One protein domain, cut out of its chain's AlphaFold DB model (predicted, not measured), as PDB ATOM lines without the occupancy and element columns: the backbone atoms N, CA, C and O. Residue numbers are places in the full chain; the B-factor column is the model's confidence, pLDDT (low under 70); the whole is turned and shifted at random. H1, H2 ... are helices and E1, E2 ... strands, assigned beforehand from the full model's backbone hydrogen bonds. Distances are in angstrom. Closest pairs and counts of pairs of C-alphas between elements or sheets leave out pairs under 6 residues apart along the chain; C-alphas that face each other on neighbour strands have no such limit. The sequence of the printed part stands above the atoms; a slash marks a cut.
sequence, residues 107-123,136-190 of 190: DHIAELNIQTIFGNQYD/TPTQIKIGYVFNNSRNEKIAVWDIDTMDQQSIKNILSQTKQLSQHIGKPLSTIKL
ATOM      1  N   ASP A 107     169.161 200.242 222.005       93.94
ATOM      2  CA  ASP A 107     167.708 200.085 222.076       93.94
ATOM      3  C   ASP A 107     167.023 201.388 222.498       93.94
ATOM      4  O   ASP A 107     166.058 201.813 221.867       93.94
ATOM      5  N   HIS A 108     167.550 202.062 223.523       92.62
ATOM      6  CA  HIS A 108     166.975 203.296 224.055       92.62
ATOM      7  C   HIS A 108     168.039 204.245 224.613       92.62
ATOM      8  O   HIS A 108     169.161 203.854 224.956       92.62
ATOM      9  N   ILE A 109     167.655 205.517 224.736       93.25
ATOM     10  CA  ILE A 109     168.398 206.510 225.515       93.25
ATOM     11  C   ILE A 109     168.080 206.258 226.987       93.25
ATOM     12  O   ILE A 109     166.927 206.382 227.401       93.25
ATOM     13  N   ALA A 110     169.088 205.890 227.766       92.81
ATOM     14  CA  ALA A 110     168.954 205.617 229.191       92.81
ATOM     15  C   ALA A 110     169.035 206.896 230.028       92.81
ATOM     16  O   ALA A 110     168.294 207.057 230.992       92.81
ATOM     17  N   GLU A 111     169.915 207.816 229.637       92.69
ATOM     18  CA  GLU A 111     170.163 209.056 230.367       92.69
ATOM     19  C   GLU A 111     170.493 210.193 229.400       92.69
ATOM     20  O   GLU A 111     171.118 209.980 228.356       92.69
ATOM     21  N   LEU A 112     170.078 211.400 229.780       91.50
ATOM     22  CA  LEU A 112     170.460 212.660 229.160       91.50
ATOM     23  C   LEU A 112     170.944 213.605 230.258       91.50
ATOM     24  O   LEU A 112     170.192 213.934 231.174       91.50
ATOM     25  N   ASN A 113     172.174 214.075 230.119       90.75
ATOM     26  CA  ASN A 113     172.759 215.114 230.943       90.75
ATOM     27  C   ASN A 113     172.974 216.363 230.085       90.75
ATOM     28  O   ASN A 113     173.566 216.281 229.011       90.75
ATOM     29  N   ILE A 114     172.477 217.511 230.544       88.69
ATOM     30  CA  ILE A 114     172.703 218.805 229.901       88.69
ATOM     31  C   ILE A 114     173.315 219.728 230.942       88.69
ATOM     32  O   ILE A 114     172.693 220.029 231.961       88.69
ATOM     33  N   GLN A 115     174.507 220.223 230.649       87.12
ATOM     34  CA  GLN A 115     175.158 221.266 231.415       87.12
ATOM     35  C   GLN A 115     175.324 222.497 230.531       87.12
ATOM     36  O   GLN A 115     176.029 222.476 229.525       87.12
ATOM     37  N   THR A 116     174.694 223.589 230.943       82.94
ATOM     38  CA  THR A 116     174.813 224.887 230.284       82.94
ATOM     39  C   THR A 116     175.699 225.790 231.123       82.94
ATOM     40  O   THR A 116     175.473 225.944 232.323       82.94
ATOM     41  N   ILE A 117     176.705 226.384 230.496       83.94
ATOM     42  CA  ILE A 117     177.604 227.352 231.113       83.94
ATOM     43  C   ILE A 117     177.272 228.717 230.514       83.94
ATOM     44  O   ILE A 117     177.154 228.865 229.296       83.94
ATOM     45  N   PHE A 118     177.094 229.701 231.386       80.75
ATOM     46  CA  PHE A 118     176.815 231.084 231.018       80.75
ATOM     47  C   PHE A 118     178.075 231.929 231.217       80.75
ATOM     48  O   PHE A 118     178.910 231.626 232.071       80.75
ATOM     49  N   GLY A 119     178.231 232.980 230.413       67.75
ATOM     50  CA  GLY A 119     179.306 233.948 230.609       67.75
ATOM     51  C   GLY A 119     179.019 234.794 231.844       67.75
ATOM     52  O   GLY A 119     177.984 235.449 231.904       67.75
ATOM     53  N   ASN A 120     179.926 234.798 232.821       59.03
ATOM     54  CA  ASN A 120     179.838 235.736 233.937       59.03
ATOM     55  C   ASN A 120     180.147 237.146 233.415       59.03
ATOM     56  O   ASN A 120     181.291 237.418 233.056       59.03
ATOM     57  N   GLN A 121     179.167 238.048 233.407       49.28
ATOM     58  CA  GLN A 121     179.449 239.482 233.371       49.28
ATOM     59  C   GLN A 121     179.548 239.996 234.807       49.28
ATOM     60  O   GLN A 121     178.558 240.397 235.405       49.28
ATOM     61  N   TYR A 122     180.755 239.959 235.367       44.28
ATOM     62  CA  TYR A 122     181.152 240.899 236.415       44.28
ATOM     63  C   TYR A 122     182.092 241.918 235.762       44.28
ATOM     64  O   TYR A 122     183.301 241.871 235.954       44.28
ATOM     65  N   ASP A 123     181.522 242.793 234.931       44.34
ATOM     66  CA  ASP A 123     182.119 244.094 234.615       44.34
ATOM     67  C   ASP A 123     181.306 245.134 235.396       44.34
ATOM     68  O   ASP A 123     180.144 245.399 235.091       44.34
ATOM     69  N   THR A 136     172.556 234.088 227.898       68.25
ATOM     70  CA  THR A 136     173.084 233.503 226.662       68.25
ATOM     71  C   THR A 136     174.118 232.432 227.020       68.25
ATOM     72  O   THR A 136     175.141 232.762 227.627       68.25
ATOM     73  N   PRO A 137     173.883 231.151 226.684       71.75
ATOM     74  CA  PRO A 137     174.848 230.095 226.952       71.75
ATOM     75  C   PRO A 137     176.130 230.348 226.155       71.75
ATOM     76  O   PRO A 137     176.087 230.543 224.941       71.75
ATOM     77  N   THR A 138     177.269 230.348 226.842       80.31
ATOM     78  CA  THR A 138     178.598 230.466 226.223       80.31
ATOM     79  C   THR A 138     179.186 229.106 225.885       80.31
ATOM     80  O   THR A 138     180.021 228.996 224.993       80.31
ATOM     81  N   GLN A 139     178.732 228.063 226.575       82.50
ATOM     82  CA  GLN A 139     179.118 226.688 226.315       82.50
ATOM     83  C   GLN A 139     177.982 225.758 226.731       82.50
ATOM     84  O   GLN A 139     177.303 225.987 227.737       82.50
ATOM     85  N   ILE A 140     177.788 224.686 225.970       83.44
ATOM     86  CA  ILE A 140     176.907 223.593 226.360       83.44
ATOM     87  C   ILE A 140     177.657 222.271 226.299       83.44
ATOM     88  O   ILE A 140     178.388 221.999 225.346       83.44
ATOM     89  N   LYS A 141     177.441 221.451 227.324       87.56
ATOM     90  CA  LYS A 141     177.873 220.063 227.376       87.56
ATOM     91  C   LYS A 141     176.645 219.175 227.430       87.56
ATOM     92  O   LYS A 141     175.783 219.374 228.285       87.56
ATOM     93  N   ILE A 142     176.553 218.220 226.517       85.88
ATOM     94  CA  ILE A 142     175.444 217.269 226.460       85.88
ATOM     95  C   ILE A 142     176.007 215.862 226.473       85.88
ATOM     96  O   ILE A 142     176.801 215.526 225.605       85.88
ATOM     97  N   GLY A 143     175.582 215.060 227.443       89.25
ATOM     98  CA  GLY A 143     175.939 213.654 227.568       89.25
ATOM     99  C   GLY A 143     174.713 212.772 227.370       89.25
ATOM    100  O   GLY A 143     173.738 212.890 228.110       89.25
ATOM    101  N   TYR A 144     174.762 211.869 226.399       89.75
ATOM    102  CA  TYR A 144     173.783 210.797 226.239       89.75
ATOM    103  C   TYR A 144     174.372 209.468 226.676       89.75
ATOM    104  O   TYR A 144     175.479 209.116 226.270       89.75
ATOM    105  N   VAL A 145     173.600 208.687 227.426       92.44
ATOM    106  CA  VAL A 145     173.909 207.282 227.705       92.44
ATOM    107  C   VAL A 145     172.922 206.407 226.954       92.44
ATOM    108  O   VAL A 145     171.709 206.570 227.093       92.44
ATOM    109  N   PHE A 146     173.440 205.460 226.179       93.44
ATOM    110  CA  PHE A 146     172.635 204.511 225.419       93.44
ATOM    111  C   PHE A 146     172.787 203.106 225.980       93.44
ATOM    112  O   PHE A 146     173.910 202.635 226.203       93.44
ATOM    113  N   ASN A 147     171.654 202.427 226.123       94.88
ATOM    114  CA  ASN A 147     171.592 201.047 226.570       94.88
ATOM    115  C   ASN A 147     171.072 200.129 225.462       94.88
ATOM    116  O   ASN A 147     170.359 200.564 224.555       94.88
ATOM    117  N   ASN A 148     171.407 198.844 225.558       91.69
ATOM    118  CA  ASN A 148     170.738 197.798 224.789       91.69
ATOM    119  C   ASN A 148     169.435 197.344 225.477       91.69
ATOM    120  O   ASN A 148     169.079 197.805 226.562       91.69
ATOM    121  N   SER A 149     168.750 196.373 224.872       88.75
ATOM    122  CA  SER A 149     167.505 195.790 225.393       88.75
ATOM    123  C   SER A 149     167.648 195.058 226.738       88.75
ATOM    124  O   SER A 149     166.647 194.704 227.355       88.75
ATOM    125  N   ARG A 150     168.881 194.827 227.208       91.94
ATOM    126  CA  ARG A 150     169.198 194.239 228.520       91.94
ATOM    127  C   ARG A 150     169.573 195.292 229.569       91.94
ATOM    128  O   ARG A 150     170.008 194.919 230.653       91.94
ATOM    129  N   ASN A 151     169.408 196.583 229.268       88.31
ATOM    130  CA  ASN A 151     169.846 197.713 230.096       88.31
ATOM    131  C   ASN A 151     171.366 197.770 230.342       88.31
ATOM    132  O   ASN A 151     171.820 198.395 231.300       88.31
ATOM    133  N   GLU A 152     172.170 197.147 229.481       90.75
ATOM    134  CA  GLU A 152     173.625 197.276 229.540       90.75
ATOM    135  C   GLU A 152     174.047 198.567 228.838       90.75
ATOM    136  O   GLU A 152     173.587 198.850 227.731       90.75
ATOM    137  N   LYS A 153     174.949 199.331 229.464       92.06
ATOM    138  CA  LYS A 153     175.505 200.568 228.903       92.06
ATOM    139  C   LYS A 153     176.413 200.262 227.715       92.06
ATOM    140  O   LYS A 153     177.471 199.660 227.879       92.06
ATOM    141  N   ILE A 154     176.029 200.732 226.531       90.25
ATOM    142  CA  ILE A 154     176.726 200.443 225.271       90.25
ATOM    143  C   ILE A 154     177.551 201.634 224.780       90.25
ATOM    144  O   ILE A 154     178.691 201.487 224.312       90.25
ATOM    145  N   ALA A 155     176.983 202.832 224.861       86.25
ATOM    146  CA  ALA A 155     177.611 204.036 224.347       86.25
ATOM    147  C   ALA A 155     177.378 205.223 225.275       86.25
ATOM    148  O   ALA A 155     176.352 205.324 225.946       86.25
ATOM    149  N   VAL A 156     178.368 206.109 225.283       87.19
ATOM    150  CA  VAL A 156     178.249 207.465 225.803       87.19
ATOM    151  C   VAL A 156     178.564 208.387 224.651       87.19
ATOM    152  O   VAL A 156     179.509 208.128 223.900       87.19
ATOM    153  N   TRP A 157     177.760 209.424 224.503       85.75
ATOM    154  CA  TRP A 157     178.005 210.462 223.530       85.75
ATOM    155  C   TRP A 157     178.018 211.806 224.223       85.75
ATOM    156  O   TRP A 157     176.980 212.281 224.679       85.75
ATOM    157  N   ASP A 158     179.211 212.383 224.279       85.88
ATOM    158  CA  ASP A 158     179.450 213.688 224.861       85.88
ATOM    159  C   ASP A 158     179.662 214.707 223.742       85.88
ATOM    160  O   ASP A 158     180.486 214.522 222.843       85.88
ATOM    161  N   ILE A 159     178.893 215.785 223.791       84.19
ATOM    162  CA  ILE A 159     178.999 216.935 222.903       84.19
ATOM    163  C   ILE A 159     179.441 218.108 223.757       84.19
ATOM    164  O   ILE A 159     178.777 218.428 224.738       84.19
ATOM    165  N   ASP A 160     180.517 218.770 223.357       85.19
ATOM    166  CA  ASP A 160     180.960 220.028 223.948       85.19
ATOM    167  C   ASP A 160     181.078 221.058 222.824       85.19
ATOM    168  O   ASP A 160     181.807 220.848 221.851       85.19
ATOM    169  N   THR A 161     180.302 222.139 222.900       81.19
ATOM    170  CA  THR A 161     180.368 223.209 221.906       81.19
ATOM    171  C   THR A 161     180.191 224.586 222.529       81.19
ATOM    172  O   THR A 161     179.405 224.790 223.457       81.19
ATOM    173  N   MET A 162     180.934 225.538 221.970       81.81
ATOM    174  CA  MET A 162     180.872 226.969 222.278       81.81
ATOM    175  C   MET A 162     180.303 227.779 221.100       81.81
ATOM    176  O   MET A 162     180.061 228.977 221.225       81.81
ATOM    177  N   ASP A 163     180.085 227.143 219.943       82.50
ATOM    178  CA  ASP A 163     179.537 227.807 218.761       82.50
ATOM    179  C   ASP A 163     178.021 227.994 218.903       82.50
ATOM    180  O   ASP A 163     177.271 227.025 219.009       82.50
ATOM    181  N   GLN A 164     177.550 229.242 218.868       74.94
ATOM    182  CA  GLN A 164     176.144 229.569 219.135       74.94
ATOM    183  C   GLN A 164     175.162 228.906 218.159       74.94
ATOM    184  O   GLN A 164     174.056 228.532 218.563       74.94
ATOM    185  N   GLN A 165     175.532 228.754 216.884       75.94
ATOM    186  CA  GLN A 165     174.658 228.113 215.900       75.94
ATOM    187  C   GLN A 165     174.568 226.604 216.149       75.94
ATOM    188  O   GLN A 165     173.474 226.035 216.139       75.94
ATOM    189  N   SER A 166     175.701 225.973 216.452       76.62
ATOM    190  CA  SER A 166     175.773 224.572 216.861       76.62
ATOM    191  C   SER A 166     174.981 224.328 218.144       76.62
ATOM    192  O   SER A 166     174.191 223.388 218.187       76.62
ATOM    193  N   ILE A 167     175.100 225.207 219.150       77.00
ATOM    194  CA  ILE A 167     174.324 225.146 220.399       77.00
ATOM    195  C   ILE A 167     172.821 225.116 220.097       77.00
ATOM    196  O   ILE A 167     172.115 224.247 220.607       77.00
ATOM    197  N   LYS A 168     172.318 226.020 219.244       78.62
ATOM    198  CA  LYS A 168     170.890 226.070 218.879       78.62
ATOM    199  C   LYS A 168     170.418 224.780 218.206       78.62
ATOM    200  O   LYS A 168     169.374 224.244 218.583       78.62
ATOM    201  N   ASN A 169     171.182 224.275 217.239       77.25
ATOM    202  CA  ASN A 169     170.843 223.050 216.511       77.25
ATOM    203  C   ASN A 169     170.812 221.837 217.450       77.25
ATOM    204  O   ASN A 169     169.821 221.104 217.495       77.25
ATOM    205  N   ILE A 170     171.865 221.682 218.256       79.69
ATOM    206  CA  ILE A 170     172.012 220.587 219.212       79.69
ATOM    207  C   ILE A 170     170.895 220.632 220.261       79.69
ATOM    208  O   ILE A 170     170.291 219.600 220.542       79.69
ATOM    209  N   LEU A 171     170.563 221.804 220.813       81.19
ATOM    210  CA  LEU A 171     169.473 221.952 221.782       81.19
ATOM    211  C   LEU A 171     168.108 221.587 221.192       81.19
ATOM    212  O   LEU A 171     167.313 220.923 221.859       81.19
ATOM    213  N   SER A 172     167.833 221.995 219.950       82.31
ATOM    214  CA  SER A 172     166.582 221.660 219.257       82.31
ATOM    215  C   SER A 172     166.408 220.145 219.125       82.31
ATOM    216  O   SER A 172     165.389 219.583 219.533       82.31
ATOM    217  N   GLN A 173     167.450 219.467 218.646       79.44
ATOM    218  CA  GLN A 173     167.459 218.014 218.504       79.44
ATOM    219  C   GLN A 173     167.441 217.306 219.867       79.44
ATOM    220  O   GLN A 173     166.738 216.312 220.053       79.44
ATOM    221  N   THR A 174     168.139 217.860 220.859       84.81
ATOM    222  CA  THR A 174     168.169 217.323 222.222       84.81
ATOM    223  C   THR A 174     166.795 217.343 222.859       84.81
ATOM    224  O   THR A 174     166.373 216.354 223.460       84.81
ATOM    225  N   LYS A 175     166.057 218.440 222.682       85.69
ATOM    226  CA  LYS A 175     164.681 218.565 223.156       85.69
ATOM    227  C   LYS A 175     163.796 217.465 222.573       85.69
ATOM    228  O   LYS A 175     163.034 216.869 223.329       85.69
ATOM    229  N   GLN A 176     163.917 217.165 221.280       84.06
ATOM    230  CA  GLN A 176     163.167 216.074 220.652       84.06
ATOM    231  C   GLN A 176     163.547 214.714 221.254       84.06
ATOM    232  O   GLN A 176     162.676 214.000 221.745       84.06
ATOM    233  N   LEU A 177     164.841 214.387 221.311       85.81
ATOM    234  CA  LEU A 177     165.318 213.104 221.842       85.81
ATOM    235  C   LEU A 177     164.974 212.904 223.329       85.81
ATOM    236  O   LEU A 177     164.644 211.793 223.741       85.81
ATOM    237  N   SER A 178     164.977 213.975 224.128       89.19
ATOM    238  CA  SER A 178     164.673 213.919 225.567       89.19
ATOM    239  C   SER A 178     163.267 213.386 225.876       89.19
ATOM    240  O   SER A 178     163.053 212.742 226.900       89.19
ATOM    241  N   GLN A 179     162.308 213.574 224.963       89.56
ATOM    242  CA  GLN A 179     160.926 213.094 225.116       89.56
ATOM    243  C   GLN A 179     160.805 211.563 224.994       89.56
ATOM    244  O   GLN A 179     159.748 210.978 225.282       89.56
ATOM    245  N   HIS A 180     161.889 210.914 224.566       90.25
ATOM    246  CA  HIS A 180     161.974 209.485 224.300       90.25
ATOM    247  C   HIS A 180     162.965 208.750 225.209       90.25
ATOM    248  O   HIS A 180     163.236 207.574 224.976       90.25
ATOM    249  N   ILE A 181     163.458 209.391 226.272       92.19
ATOM    250  CA  ILE A 181     164.269 208.714 227.295       92.19
ATOM    251  C   ILE A 181     163.488 207.521 227.867       92.19
ATOM    252  O   ILE A 181     162.298 207.626 228.176       92.19
ATOM    253  N   GLY A 182     164.160 206.373 227.959       90.50
ATOM    254  CA  GLY A 182     163.604 205.101 228.419       90.50
ATOM    255  C   GLY A 182     162.629 204.426 227.449       90.50
ATOM    256  O   GLY A 182     162.088 203.374 227.779       90.50
ATOM    257  N   LYS A 183     162.377 205.001 226.264       92.75
ATOM    258  CA  LYS A 183     161.528 204.397 225.228       92.75
ATOM    259  C   LYS A 183     162.397 203.785 224.127       92.75
ATOM    260  O   LYS A 183     163.420 204.380 223.785       92.75
ATOM    261  N   PRO A 184     161.977 202.664 223.514       93.06
ATOM    262  CA  PRO A 184     162.708 202.099 222.388       93.06
ATOM    263  C   PRO A 184     162.786 203.102 221.235       93.06
ATOM    264  O   PRO A 184     161.766 203.675 220.831       93.06
ATOM    265  N   LEU A 185     163.978 203.298 220.679       91.62
ATOM    266  CA  LEU A 185     164.231 204.232 219.577       91.62
ATOM    267  C   LEU A 185     163.423 203.876 218.325       91.62
ATOM    268  O   LEU A 185     162.947 204.762 217.617       91.62
ATOM    269  N   SER A 186     163.150 202.586 218.125       89.50
ATOM    270  CA  SER A 186     162.250 202.062 217.091       89.50
ATOM    271  C   SER A 186     160.831 202.644 217.138       89.50
ATOM    272  O   SER A 186     160.131 202.646 216.124       89.50
ATOM    273  N   THR A 187     160.393 203.203 218.267       90.00
ATOM    274  CA  THR A 187     159.053 203.797 218.412       90.00
ATOM    275  C   THR A 187     158.989 205.281 218.059       90.00
ATOM    276  O   THR A 187     157.889 205.827 217.932       90.00
ATOM    277  N   ILE A 188     160.135 205.945 217.882       86.25
ATOM    278  CA  ILE A 188     160.199 207.375 217.575       86.25
ATOM    279  C   ILE A 188     159.613 207.616 216.179       86.25
ATOM    280  O   ILE A 188     159.926 206.910 215.217       86.25
ATOM    281  N   LYS A 189     158.720 208.605 216.075       76.62
ATOM    282  CA  LYS A 189     158.142 209.074 214.811       76.62
ATOM    283  C   LYS A 189     158.666 210.485 214.556       76.62
ATOM    284  O   LYS A 189     158.509 211.335 215.427       76.62
ATOM    285  N   LEU A 190     159.306 210.677 213.402       66.62
ATOM    286  CA  LEU A 190     159.786 211.968 212.903       66.62
ATOM    287  C   LEU A 190     158.715 212.630 212.035       66.62
ATOM    288  O   LEU A 190     158.037 211.877 211.295       66.62
TER     289      LEU A 190
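This is residues 107 to 123 and 136 to 190 of the 190 residues of an uncharacterized protein of bacterium (UniProt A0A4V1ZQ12). A long, twisted sheet of three strands has one helix, H1, slanting over one face, two layers in all, with the other face bare. The 72 printed residues give E1, E2, E3 and H1 in turn, class mixed; the sheet's order is E1, E2, E3, antiparallel. The whole is a loose rod, radius of gyration of the C-alphas 14.3 A, spanning 52 by 25 by 15 A.

E1, residues 108 to 118, is the antiparallel neighbour of E2, residues 137 to 147; N 113 and O 143, 2.8 A apart, are within hydrogen-bond range. E2 forms a hairpin with E3, residues 153 to 161; N 144 and O 157, 2.8 A apart, are within hydrogen-bond range. H1, residues 164 to 178, is on the sheet, its height over the sheet 9.2 A, over E1 and E2. On the local plane it stands at 33 degrees to E2, only just slantwise to the strands. The closest C-alphas of E2 and H1, Ile 140 and Ile 167, are 6.7 A apart. In H1 every O i to N i+4 pair is within hydrogen-bond range.

From first to last C-alpha E1 measures 30.3 A, E2 29.2 A, E3 24.2 A and H1 20.4 A. C-alpha 108 is at (166.975, 203.296, 224.055), C-alpha 178 at (164.673, 213.919, 225.567).

Residues 124 to 135 are cut out; C-alphas 123 and 136 are 16.0 A apart. Of the links printed whole, none is long. Model pLDDT is under 70 at residues 119 to 123, 136 and 190.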